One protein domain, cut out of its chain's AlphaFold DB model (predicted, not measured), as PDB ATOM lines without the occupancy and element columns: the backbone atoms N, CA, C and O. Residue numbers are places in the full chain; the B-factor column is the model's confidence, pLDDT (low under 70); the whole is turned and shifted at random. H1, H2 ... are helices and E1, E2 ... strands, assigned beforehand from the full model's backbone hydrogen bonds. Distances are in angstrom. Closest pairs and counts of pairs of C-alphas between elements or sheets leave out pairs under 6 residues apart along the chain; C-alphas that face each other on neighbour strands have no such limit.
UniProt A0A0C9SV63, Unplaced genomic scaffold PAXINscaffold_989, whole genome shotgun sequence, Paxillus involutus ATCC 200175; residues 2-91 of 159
ATOM      1  N   SER A   2      39.165 -11.248  13.346       67.25
ATOM      2  CA  SER A   2      40.093 -10.837  12.275       67.25
ATOM      3  C   SER A   2      39.351 -10.100  11.156       67.25
ATOM      4  O   SER A   2      38.272 -10.561  10.777       67.25
ATOM      5  N   ASP A   3      39.895  -9.008  10.609       85.44
ATOM      6  CA  ASP A   3      39.389  -8.296   9.411       85.44
ATOM      7  C   ASP A   3      39.695  -9.059   8.112       85.44
ATOM      8  O   ASP A   3      40.025  -8.497   7.072       85.44
ATOM      9  N   GLU A   4      39.608 -10.381   8.194       89.19
ATOM     10  CA  GLU A   4      39.969 -11.307   7.140       89.19
ATOM     11  C   GLU A   4      38.724 -12.043   6.647       89.19
ATOM     12  O   GLU A   4      37.877 -12.472   7.439       89.19
ATOM     13  N   GLY A   5      38.609 -12.159   5.327       88.25
ATOM     14  CA  GLY A   5      37.501 -12.784   4.621       88.25
ATOM     15  C   GLY A   5      37.988 -13.945   3.762       88.25
ATOM     16  O   GLY A   5      39.001 -13.848   3.074       88.25
ATOM     17  N   SER A   6      37.257 -15.057   3.801       87.94
ATOM     18  CA  SER A   6      37.500 -16.217   2.942       87.94
ATOM     19  C   SER A   6      36.303 -16.393   2.018       87.94
ATOM     20  O   SER A   6      35.382 -17.142   2.339       87.94
ATOM     21  N   GLY A   7      36.324 -15.690   0.888       88.94
ATOM     22  CA  GLY A   7      35.285 -15.758  -0.134       88.94
ATOM     23  C   GLY A   7      34.486 -14.461  -0.320       88.94
ATOM     24  O   GLY A   7      34.619 -13.511   0.463       88.94
ATOM     25  N   PRO A   8      33.656 -14.432  -1.376       89.62
ATOM     26  CA  PRO A   8      32.753 -13.323  -1.680       89.62
ATOM     27  C   PRO A   8      31.644 -13.158  -0.630       89.62
ATOM     28  O   PRO A   8      31.432 -14.012   0.226       89.62
ATOM     29  N   GLU A   9      30.912 -12.048  -0.719       85.31
ATOM     30  CA  GLU A   9      29.693 -11.812   0.075       85.31
ATOM     31  C   GLU A   9      28.491 -12.613  -0.420       85.31
ATOM     32  O   GLU A   9      27.629 -12.981   0.374       85.31
ATOM     33  N   ASP A  10      28.447 -12.885  -1.724       88.25
ATOM     34  CA  ASP A  10      27.466 -13.770  -2.340       88.25
ATOM     35  C   ASP A  10      27.985 -15.210  -2.325       88.25
ATOM     36  O   ASP A  10      29.034 -15.512  -2.887       88.25
ATOM     37  N   ASP A  11      27.217 -16.110  -1.718       86.69
ATOM     38  CA  ASP A  11      27.562 -17.522  -1.586       86.69
ATOM     39  C   ASP A  11      27.365 -18.350  -2.868       86.69
ATOM     40  O   ASP A  11      27.620 -19.561  -2.855       86.69
ATOM     41  N   SER A  12      26.926 -17.737  -3.970       91.31
ATOM     42  CA  SER A  12      26.778 -18.420  -5.254       91.31
ATOM     43  C   SER A  12      28.114 -18.943  -5.798       91.31
ATOM     44  O   SER A  12      29.159 -18.299  -5.690       91.31
ATOM     45  N   ASP A  13      28.085 -20.112  -6.444       89.19
ATOM     46  CA  ASP A  13      29.296 -20.736  -7.001       89.19
ATOM     47  C   ASP A  13      29.983 -19.826  -8.030       89.19
ATOM     48  O   ASP A  13      31.200 -19.664  -8.025       89.19
ATOM     49  N   LYS A  14      29.192 -19.115  -8.846       89.50
ATOM     50  CA  LYS A  14      29.716 -18.142  -9.814       89.50
ATOM     51  C   LYS A  14      30.460 -16.989  -9.140       89.50
ATOM     52  O   LYS A  14      31.491 -16.555  -9.652       89.50
ATOM     53  N   ALA A  15      29.939 -16.478  -8.025       91.44
ATOM     54  CA  ALA A  15      30.608 -15.425  -7.269       91.44
ATOM     55  C   ALA A  15      31.901 -15.944  -6.629       91.44
ATOM     56  O   ALA A  15      32.907 -15.233  -6.626       91.44
ATOM     57  N   LYS A  16      31.903 -17.192  -6.142       91.50
ATOM     58  CA  LYS A  16      33.088 -17.848  -5.566       91.50
ATOM     59  C   LYS A  16      34.202 -18.013  -6.595       91.50
ATOM     60  O   LYS A  16      35.332 -17.616  -6.313       91.50
ATOM     61  N   ASP A  17      33.880 -18.497  -7.791       91.56
ATOM     62  CA  ASP A  17      34.850 -18.677  -8.877       91.56
ATOM     63  C   ASP A  17      35.429 -17.338  -9.353       91.56
ATOM     64  O   ASP A  17      36.647 -17.189  -9.513       91.56
ATOM     65  N   ALA A  18      34.567 -16.329  -9.522       92.81
ATOM     66  CA  ALA A  18      34.985 -14.983  -9.906       92.81
ATOM     67  C   ALA A  18      35.891 -14.345  -8.840       92.81
ATOM     68  O   ALA A  18      36.943 -13.795  -9.171       92.81
ATOM     69  N   TRP A  19      35.524 -14.465  -7.560       94.12
ATOM     70  CA  TRP A  19      36.329 -13.968  -6.445       94.12
ATOM     71  C   TRP A  19      37.686 -14.668  -6.374       94.12
ATOM     72  O   TRP A  19      38.713 -14.007  -6.257       94.12
ATOM     73  N   LYS A  20      37.719 -15.998  -6.513       93.69
ATOM     74  CA  LYS A  20      38.958 -16.785  -6.460       93.69
ATOM     75  C   LYS A  20      39.910 -16.421  -7.599       93.69
ATOM     76  O   LYS A  20      41.109 -16.272  -7.373       93.69
ATOM     77  N   THR A  21      39.363 -16.200  -8.794       93.88
ATOM     78  CA  THR A  21      40.114 -15.714  -9.960       93.88
ATOM     79  C   THR A  21      40.687 -14.315  -9.714       93.88
ATOM     80  O   THR A  21      41.857 -14.064 -10.009       93.88
ATOM     81  N   ASP A  22      39.903 -13.404  -9.131       93.44
ATOM     82  CA  ASP A  22      40.377 -12.056  -8.798       93.44
ATOM     83  C   ASP A  22      41.478 -12.072  -7.724       93.44
ATOM     84  O   ASP A  22      42.491 -11.386  -7.873       93.44
ATOM     85  N   MET A  23      41.336 -12.902  -6.684       95.12
ATOM     86  CA  MET A  23      42.370 -13.078  -5.657       95.12
ATOM     87  C   MET A  23      43.660 -13.655  -6.241       95.12
ATOM     88  O   MET A  23      44.743 -13.169  -5.918       95.12
ATOM     89  N   ALA A  24      43.564 -14.641  -7.135       93.81
ATOM     90  CA  ALA A  24      44.722 -15.216  -7.812       93.81
ATOM     91  C   ALA A  24      45.458 -14.184  -8.676       93.81
ATOM     92  O   ALA A  24      46.685 -14.076  -8.616       93.81
ATOM     93  N   ARG A  25      44.707 -13.362  -9.419       94.19
ATOM     94  CA  ARG A  25      45.253 -12.245 -10.198       94.19
ATOM     95  C   ARG A  25      45.967 -11.229  -9.301       94.19
ATOM     96  O   ARG A  25      47.076 -10.817  -9.623       94.19
ATOM     97  N   LYS A  26      45.358 -10.841  -8.176       93.25
ATOM     98  CA  LYS A  26      45.962  -9.928  -7.184       93.25
ATOM     99  C   LYS A  26      47.194 -10.529  -6.506       93.25
ATOM    100  O   LYS A  26      48.120  -9.802  -6.174       93.25
ATOM    101  N   ALA A  27      47.236 -11.851  -6.358       91.69
ATOM    102  CA  ALA A  27      48.407 -12.582  -5.887       91.69
ATOM    103  C   ALA A  27      49.534 -12.689  -6.935       91.69
ATOM    104  O   ALA A  27      50.595 -13.225  -6.624       91.69
ATOM    105  N   GLY A  28      49.313 -12.227  -8.174       93.00
ATOM    106  CA  GLY A  28      50.275 -12.346  -9.269       93.00
ATOM    107  C   GLY A  28      50.430 -13.770  -9.809       93.00
ATOM    108  O   GLY A  28      51.465 -14.093 -10.389       93.00
ATOM    109  N   LEU A  29      49.432 -14.638  -9.602       92.25
ATOM    110  CA  LEU A  29      49.447 -15.999 -10.131       92.25
ATOM    111  C   LEU A  29      49.174 -16.012 -11.639       92.25
ATOM    112  O   LEU A  29      48.489 -15.143 -12.181       92.25
ATOM    113  N   ALA A  30      49.713 -17.026 -12.314       90.81
ATOM    114  CA  ALA A  30      49.461 -17.253 -13.730       90.81
ATOM    115  C   ALA A  30      47.991 -17.633 -13.982       90.81
ATOM    116  O   ALA A  30      47.325 -18.207 -13.121       90.81
ATOM    117  N   ALA A  31      47.490 -17.328 -15.181       88.19
ATOM    118  CA  ALA A  31      46.095 -17.578 -15.548       88.19
ATOM    119  C   ALA A  31      45.727 -19.075 -15.605       88.19
ATOM    120  O   ALA A  31      44.552 -19.415 -15.514       88.19
ATOM    121  N   ASP A  32      46.716 -19.954 -15.762       90.62
ATOM    122  CA  ASP A  32      46.587 -21.414 -15.785       90.62
ATOM    123  C   ASP A  32      46.904 -22.071 -14.431       90.62
ATOM    124  O   ASP A  32      47.010 -23.295 -14.348       90.62
ATOM    125  N   ALA A  33      47.064 -21.280 -13.363       90.38
ATOM    126  CA  ALA A  33      47.269 -21.811 -12.023       90.38
ATOM    127  C   ALA A  33      46.084 -22.692 -11.596       90.38
ATOM    128  O   ALA A  33      44.921 -22.340 -11.796       90.38
ATOM    129  N   ASP A  34      46.386 -23.821 -10.953       91.62
ATOM    130  CA  ASP A  34      45.375 -24.679 -10.339       91.62
ATOM    131  C   ASP A  34      44.769 -23.973  -9.123       91.62
ATOM    132  O   ASP A  34      45.276 -24.060  -8.004       91.62
ATOM    133  N   LEU A  35      43.690 -23.226  -9.356       90.69
ATOM    134  CA  LEU A  35      43.022 -22.490  -8.296       90.69
ATOM    135  C   LEU A  35      42.373 -23.445  -7.295       90.69
ATOM    136  O   LEU A  35      42.332 -23.113  -6.116       90.69
ATOM    137  N   ASP A  36      41.896 -24.621  -7.704       88.25
ATOM    138  CA  ASP A  36      41.127 -25.535  -6.847       88.25
ATOM    139  C   ASP A  36      41.911 -26.016  -5.627       88.25
ATOM    140  O   ASP A  36      41.340 -26.107  -4.537       88.25
ATOM    141  N   SER A  37      43.225 -26.200  -5.762       86.56
ATOM    142  CA  SER A  37      44.113 -26.554  -4.648       86.56
ATOM    143  C   SER A  37      44.533 -25.373  -3.761       86.56
ATOM    144  O   SER A  37      45.162 -25.583  -2.719       86.56
ATOM    145  N   MET A  38      44.177 -24.139  -4.126       90.50
ATOM    146  CA  MET A  38      44.558 -22.923  -3.405       90.50
ATOM    147  C   MET A  38      43.420 -22.375  -2.542       90.50
ATOM    148  O   MET A  38      42.246 -22.387  -2.922       90.50
ATOM    149  N   SER A  39      43.786 -21.813  -1.388       92.25
ATOM    150  CA  SER A  39      42.902 -20.964  -0.589       92.25
ATOM    151  C   SER A  39      43.459 -19.548  -0.512       92.25
ATOM    152  O   SER A  39      44.670 -19.327  -0.487       92.25
ATOM    153  N   PHE A  40      42.555 -18.577  -0.457       93.44
ATOM    154  CA  PHE A  40      42.890 -17.165  -0.347       93.44
ATOM    155  C   PHE A  40      42.249 -16.592   0.908       93.44
ATOM    156  O   PHE A  40      41.186 -17.041   1.340       93.44
ATOM    157  N   LEU A  41      42.916 -15.609   1.495       93.00
ATOM    158  CA  LEU A  41      42.417 -14.853   2.628       93.00
ATOM    159  C   LEU A  41      42.560 -13.372   2.303       93.00
ATOM    160  O   LEU A  41      43.665 -12.832   2.274       93.00
ATOM    161  N   GLU A  42      41.436 -12.737   2.017       94.00
ATOM    162  CA  GLU A  42      41.355 -11.304   1.773       94.00
ATOM    163  C   GLU A  42      41.489 -10.558   3.101       94.00
ATOM    164  O   GLU A  42      40.780 -10.865   4.057       94.00
ATOM    165  N   VAL A  43      42.391  -9.584   3.168       92.38
ATOM    166  CA  VAL A  43      42.522  -8.652   4.288       92.38
ATOM    167  C   VAL A  43      41.746  -7.398   3.922       92.38
ATOM    168  O   VAL A  43      42.167  -6.636   3.060       92.38
ATOM    169  N   MET A  44      40.601  -7.205   4.569       92.62
ATOM    170  CA  MET A  44      39.725  -6.071   4.301       92.62
ATOM    171  C   MET A  44      40.311  -4.778   4.875       92.62
ATOM    172  O   MET A  44      40.941  -4.768   5.941       92.62
ATOM    173  N   LYS A  45      40.052  -3.665   4.186       91.50
ATOM    174  CA  LYS A  45      40.350  -2.318   4.680       91.50
ATOM    175  C   LYS A  45      39.444  -2.005   5.873       91.50
ATOM    176  O   LYS A  45      38.272  -2.364   5.884       91.50
ATOM    177  N   CYS A  46      39.972  -1.338   6.890       93.44
ATOM    178  CA  CYS A  46      39.197  -0.920   8.059       93.44
ATOM    179  C   CYS A  46      39.110   0.603   8.039       93.44
ATOM    180  O   CYS A  46      40.118   1.233   8.350       93.44
ATOM    181  N   PRO A  47      37.958   1.209   7.706       93.88
ATOM    182  CA  PRO A  47      37.869   2.659   7.520       93.88
ATOM    183  C   PRO A  47      38.299   3.473   8.745       93.88
ATOM    184  O   PRO A  47      38.895   4.535   8.600       93.88
ATOM    185  N   TRP A  48      38.053   2.950   9.950       94.69
ATOM    186  CA  TRP A  48      38.447   3.580  11.214       94.69
ATOM    187  C   TRP A  48      39.952   3.524  11.496       94.69
ATOM    188  O   TRP A  48      40.427   4.271  12.349       94.69
ATOM    189  N   ARG A  49      40.689   2.613  10.852       94.81
ATOM    190  CA  ARG A  49      42.091   2.313  11.157       94.81
ATOM    191  C   ARG A  49      42.999   3.199  10.316       94.81
ATOM    192  O   ARG A  49      42.823   3.282   9.104       94.81
ATOM    193  N   SER A  50      43.984   3.823  10.952       94.94
ATOM    194  CA  SER A  50      45.030   4.555  10.238       94.94
ATOM    195  C   SER A  50      45.903   3.624   9.386       94.94
ATOM    196  O   SER A  50      45.996   2.419   9.640       94.94
ATOM    197  N   GLU A  51      46.581   4.195   8.392       92.81
ATOM    198  CA  GLU A  51      47.577   3.476   7.591       92.81
ATOM    199  C   GLU A  51      48.718   2.945   8.473       92.81
ATOM    200  O   GLU A  51      49.005   1.753   8.431       92.81
ATOM    201  N   GLU A  52      49.251   3.775   9.380       94.12
ATOM    202  CA  GLU A  52      50.342   3.403  10.297       94.12
ATOM    203  C   GLU A  52      50.012   2.154  11.133       94.12
ATOM    204  O   GLU A  52      50.824   1.233  11.239       94.12
ATOM    205  N   LEU A  53      48.804   2.068  11.707       93.50
ATOM    206  CA  LEU A  53      48.398   0.876  12.457       93.50
ATOM    207  C   LEU A  53      48.142  -0.330  11.541       93.50
ATOM    208  O   LEU A  53      48.389  -1.471  11.940       93.50
ATOM    209  N   GLY A  54      47.656  -0.094  10.319       92.25
ATOM    210  CA  GLY A  54      47.556  -1.123   9.287       92.25
ATOM    211  C   GLY A  54      48.914  -1.758   8.986       92.25
ATOM    212  O   GLY A  54      49.044  -2.982   9.058       92.25
ATOM    213  N   ASP A  55      49.927  -0.931   8.740       92.12
ATOM    214  CA  ASP A  55      51.297  -1.359   8.454       92.12
ATOM    215  C   ASP A  55      51.893  -2.165   9.606       92.12
ATOM    216  O   ASP A  55      52.402  -3.264   9.386       92.12
ATOM    217  N   ILE A  56      51.717  -1.709  10.850       93.38
ATOM    218  CA  ILE A  56      52.161  -2.451  12.039       93.38
ATOM    219  C   ILE A  56      51.535  -3.852  12.085       93.38
ATOM    220  O   ILE A  56      52.228  -4.838  12.341       93.38
ATOM    221  N   TYR A  57      50.234  -3.993  11.814       91.81
ATOM    222  CA  TYR A  57      49.599  -5.317  11.776       91.81
ATOM    223  C   TYR A  57      50.125  -6.197  10.643       91.81
ATOM    224  O   TYR A  57      50.222  -7.421  10.800       91.81
ATOM    225  N   HIS A  58      50.479  -5.604   9.507       90.81
ATOM    226  CA  HIS A  58      51.107  -6.322   8.411       90.81
ATOM    227  C   HIS A  58      52.522  -6.787   8.763       90.81
ATOM    228  O   HIS A  58      52.838  -7.956   8.541       90.81
ATOM    229  N   GLU A  59      53.343  -5.926   9.358       93.25
ATOM    230  CA  GLU A  59      54.688  -6.266   9.823       93.25
ATOM    231  C   GLU A  59      54.661  -7.350  10.901       93.25
ATOM    232  O   GLU A  59      55.393  -8.335  10.809       93.25
ATOM    233  N   LEU A  60      53.762  -7.234  11.883       93.94
ATOM    234  CA  LEU A  60      53.578  -8.250  12.920       93.94
ATOM    235  C   LEU A  60      53.176  -9.601  12.325       93.94
ATOM    236  O   LEU A  60      53.670 -10.643  12.766       93.94
ATOM    237  N   TYR A  61      52.313  -9.601  11.306       91.12
ATOM    238  CA  TYR A  61      51.958 -10.823  10.594       91.12
ATOM    239  C   TYR A  61      53.167 -11.431   9.876       91.12
ATOM    240  O   TYR A  61      53.384 -12.637   9.988       91.12
ATOM    241  N   GLU A  62      53.971 -10.634   9.171       91.50
ATOM    242  CA  GLU A  62      55.165 -11.133   8.475       91.50
ATOM    243  C   GLU A  62      56.241 -11.629   9.445       91.50
ATOM    244  O   GLU A  62      56.863 -12.669   9.207       91.50
ATOM    245  N   LEU A  63      56.419 -10.950  10.579       95.12
ATOM    246  CA  LEU A  63      57.317 -11.380  11.647       95.12
ATOM    247  C   LEU A  63      56.861 -12.722  12.229       95.12
ATOM    248  O   LEU A  63      57.650 -13.667  12.328       95.12
ATOM    249  N   TRP A  64      55.567 -12.842  12.543       93.19
ATOM    250  CA  TRP A  64      54.974 -14.102  12.977       93.19
ATOM    251  C   TRP A  64      55.172 -15.194  11.923       93.19
ATOM    252  O   TRP A  64      55.691 -16.264  12.242       93.19
ATOM    253  N   ARG A  65      54.841 -14.925  10.655       90.81
ATOM    254  CA  ARG A  65      54.983 -15.873   9.542       90.81
ATOM    255  C   ARG A  65      56.431 -16.332   9.391       90.81
ATOM    256  O   ARG A  65      56.671 -17.520   9.173       90.81
ATOM    257  N   SER A  66      57.386 -15.419   9.536       91.88
ATOM    258  CA  SER A  66      58.825 -15.683   9.445       91.88
ATOM    259  C   SER A  66      59.340 -16.534  10.602       91.88
ATOM    260  O   SER A  66      60.194 -17.390  10.376       91.88
ATOM    261  N   SER A  67      58.767 -16.376  11.799       94.44
ATOM    262  CA  SER A  67      59.117 -17.167  12.988       94.44
ATOM    263  C   SER A  67      58.733 -18.653  12.886       94.44
ATOM    264  O   SER A  67      59.271 -19.491  13.612       94.44
ATOM    265  N   LEU A  68      57.814 -19.009  11.979       93.25
ATOM    266  CA  LEU A  68      57.332 -20.380  11.822       93.25
ATOM    267  C   LEU A  68      58.345 -21.284  11.106       93.25
ATOM    268  O   LEU A  68      58.911 -20.943  10.063       93.25
ATOM    269  N   THR A  69      58.462 -22.521  11.586       93.56
ATOM    270  CA  THR A  69      59.177 -23.597  10.882       93.56
ATOM    271  C   THR A  69      58.495 -23.957   9.560       93.56
ATOM    272  O   THR A  69      57.291 -23.764   9.387       93.56
ATOM    273  N   ALA A  70      59.228 -24.586   8.634       90.12
ATOM    274  CA  ALA A  70      58.651 -25.072   7.377       90.12
ATOM    275  C   ALA A  70      57.451 -26.018   7.597       90.12
ATOM    276  O   ALA A  70      56.468 -25.954   6.862       90.12
ATOM    277  N   GLN A  71      57.489 -26.862   8.634       90.56
ATOM    278  CA  GLN A  71      56.384 -27.766   8.964       90.56
ATOM    279  C   GLN A  71      55.146 -27.015   9.471       90.56
ATOM    280  O   GLN A  71      54.026 -27.363   9.101       90.56
ATOM    281  N   GLN A  72      55.326 -25.975  10.287       90.06
ATOM    282  CA  GLN A  72      54.221 -25.125  10.735       90.06
ATOM    283  C   GLN A  72      53.657 -24.299   9.579       90.06
ATOM    284  O   GLN A  72      52.441 -24.193   9.450       90.06
ATOM    285  N   LYS A  73      54.520 -23.779   8.696       86.19
ATOM    286  CA  LYS A  73      54.097 -23.007   7.524       86.19
ATOM    287  C   LYS A  73      53.150 -23.797   6.624       86.19
ATOM    288  O   LYS A  73      52.178 -23.207   6.173       86.19
ATOM    289  N   LYS A  74      53.364 -25.112   6.463       84.56
ATOM    290  CA  LYS A  74      52.475 -26.019   5.708       84.56
ATOM    291  C   LYS A  74      51.042 -26.096   6.249       84.56
ATOM    292  O   LYS A  74      50.145 -26.455   5.501       84.56
ATOM    293  N   ARG A  75      50.809 -25.772   7.527       85.06
ATOM    294  CA  ARG A  75      49.448 -25.729   8.097       85.06
ATOM    295  C   ARG A  75      48.667 -24.499   7.630       85.06
ATOM    296  O   ARG A  75      47.445 -24.552   7.559       85.06
ATOM    297  N   PHE A  76      49.367 -23.426   7.270       83.69
ATOM    298  CA  PHE A  76      48.790 -22.178   6.775       83.69
ATOM    299  C   PHE A  76      48.982 -22.106   5.259       83.69
ATOM    300  O   PHE A  76      50.011 -21.629   4.773       83.69
ATOM    301  N   HIS A  77      48.000 -22.650   4.546       81.69
ATOM    302  CA  HIS A  77      47.983 -22.788   3.090       81.69
ATOM    303  C   HIS A  77      47.308 -21.604   2.384       81.69
ATOM    304  O   HIS A  77      47.472 -21.457   1.178       81.69
ATOM    305  N   SER A  78      46.612 -20.737   3.129       89.56
ATOM    306  CA  SER A  78      45.963 -19.566   2.548       89.56
ATOM    307  C   SER A  78      46.961 -18.493   2.134       89.56
ATOM    308  O   SER A  78      47.797 -18.060   2.931       89.56
ATOM    309  N   ILE A  79      46.823 -18.033   0.894       90.31
ATOM    310  CA  ILE A  79      47.522 -16.871   0.355       90.31
ATOM    311  C   ILE A  79      46.785 -15.619   0.838       90.31
ATOM    312  O   ILE A  79      45.591 -15.458   0.591       90.31
ATOM    313  N   ARG A  80      47.488 -14.744   1.558       92.12
ATOM    314  CA  ARG A  80      46.913 -13.537   2.160       92.12
ATOM    315  C   ARG A  80      47.004 -12.362   1.184       92.12
ATOM    316  O   ARG A  80      48.104 -12.020   0.763       92.12
ATOM    317  N   ILE A  81      45.871 -11.752   0.843       92.12
ATOM    318  CA  ILE A  81      45.756 -10.681  -0.161       92.12
ATOM    319  C   ILE A  81      45.376  -9.378   0.533       92.12
ATOM    320  O   ILE A  81      44.402  -9.356   1.277       92.12
ATOM    321  N   ARG A  82      46.143  -8.308   0.306       87.06
ATOM    322  CA  ARG A  82      45.975  -7.011   0.990       87.06
ATOM    323  C   ARG A  82      45.315  -5.947   0.110       87.06
ATOM    324  O   ARG A  82      44.590  -5.099   0.610       87.06
ATOM    325  N   ASP A  83      45.527  -6.038  -1.200       79.69
ATOM    326  CA  ASP A  83      45.112  -5.010  -2.156       79.69
ATOM    327  C   ASP A  83      43.696  -5.278  -2.662       79.69
ATOM    328  O   ASP A  83      43.457  -5.616  -3.828       79.69
ATOM    329  N   THR A  84      42.732  -5.195  -1.750       86.00
ATOM    330  CA  THR A  84      41.318  -5.298  -2.096       86.00
ATOM    331  C   THR A  84      40.556  -4.046  -1.695       86.00
ATOM    332  O   THR A  84      40.943  -3.307  -0.795       86.00
ATOM    333  N   GLU A  85      39.463  -3.785  -2.407       87.44
ATOM    334  CA  GLU A  85      38.603  -2.628  -2.143       87.44
ATOM    335  C   GLU A  85      37.527  -2.920  -1.099       87.44
ATOM    336  O   GLU A  85      36.687  -2.072  -0.816       87.44
ATOM    337  N   ARG A  86      37.513  -4.131  -0.536       89.94
ATOM    338  CA  ARG A  86      36.493  -4.521   0.425       89.94
ATOM    339  C   ARG A  86      36.805  -3.931   1.790       89.94
ATOM    340  O   ARG A  86      37.914  -4.077   2.307       89.94
ATOM    341  N   GLU A  87      35.791  -3.331   2.397       91.50
ATOM    342  CA  GLU A  87      35.886  -2.727   3.717       91.50
ATOM    343  C   GLU A  87      35.203  -3.587   4.785       91.50
ATOM    344  O   GLU A  87      34.116  -4.131   4.593       91.50
ATOM    345  N   SER A  88      35.844  -3.690   5.947       90.12
ATOM    346  CA  SER A  88      35.273  -4.258   7.160       90.12
ATOM    347  C   SER A  88      34.567  -3.138   7.930       90.12
ATOM    348  O   SER A  88      35.236  -2.210   8.392       90.12
ATOM    349  N   PRO A  89      33.242  -3.216   8.159       87.12
ATOM    350  CA  PRO A  89      32.519  -2.218   8.953       87.12
ATOM    351  C   PRO A  89      32.796  -2.351  10.461       87.12
ATOM    352  O   PRO A  89      32.205  -1.652  11.285       87.12
ATOM    353  N   ARG A  90      33.640  -3.307  10.864       88.19
ATOM    354  CA  ARG A  90      33.858  -3.631  12.270       88.19
ATOM    355  C   ARG A  90      34.749  -2.582  12.912       88.19
ATOM    356  O   ARG A  90      35.895  -2.394  12.518       88.19
ATOM    357  N   THR A  91      34.219  -1.968  13.957       90.75
ATOM    358  CA  THR A  91      34.947  -1.042  14.826       90.75
ATOM    359  C   THR A  91      35.375  -1.796  16.092       90.75
ATOM    360  O   THR A  91      34.596  -2.623  16.589       90.75
TER     361      THR A  91
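AT A GLANCE: This is residues 2 to 91 of the 159 residues of an uncharacterized protein of Paxillus involutus ATCC 200175 (UniProt A0A0C9SV63). A small ribbon of two parallel strands, E1 and E2, forms the middle, with H1 packed against it by its residues 19 to 26, and the long helix H2 arches away on the side turned from H1. H2, the short H3 and their links make an open handle from E1 to E2, in which residues 59 to 64 and 66 to 72 stand free. The printed part has 90 residues, with three named helices and two named strands in the order H1, E1, H2, H3, E2; the sheet order is E1, E2. The class is mixed, helices and strands, with 44 residues, under half, in named elements. The whole is only just compact, close to loose, with a radius of gyration of the C-alphas of 14.2 A and spans of 35 by 35 by 20 A.

IN THESE COORDINATES: Strand E1 is residues 39 to 43, 13.2 A from first to last C-alpha, and begins at C-alpha 39, (42.902, -20.964, -0.589). Strand E2 is residues 78 to 81, 9.3 A long, and ends at C-alpha 81, (45.756, -10.681, -0.161). Helix H1 is residues 13 to 26, 19.9 A long, starting at C-alpha 13, (29.296, -20.736, -7.001). Helix H2, residues 51 to 67, measures 24.3 A, and helix H3, residues 70 to 73, measures 5.0 A.

HOW THE PARTS SIT: E1 and E2 are parallel neighbours, with 33 degrees between their directions. N 41 and O 79 are within hydrogen-bond range at 2.8 A, as are N 79 and O 39 at 2.9 A. Residues 4 to 5 form a short antiparallel pairing with residues 42 to 43 of E1. The closest C-alphas of H1 and E1 are those of Met 23 and Phe 40, 6.7 A apart; those of H1 and E2 are Met 23 and Ile 81, 6.9 A apart. E1, H2, H3 and E2 make a strand-helix-strand unit, two parallel neighbour strands joined through helices, with a right-handed crossover. H2 and H3 are close but not clearly touching, their closest C-alphas, Arg 65 and Lys 73, being 7.5 A apart. H2 is apart from H1 and from E2, and H3 is apart from H1 and from E1. In H1 and H2 every O i to N i+4 pair is within hydrogen-bond range; H3 is too short for such a pair.

THE WHOLE: The C-alphas farthest apart, those of Asp 32 and Thr 91, are 38.6 A apart. The printed part has no cut. The link from H1 to E1, residues 27 to 38, is long; E1 to H2 is short, and H2 to H3 and H3 to E2 are tight. The mean pLDDT of the printed part is 90.5, and residue 2 is under 70.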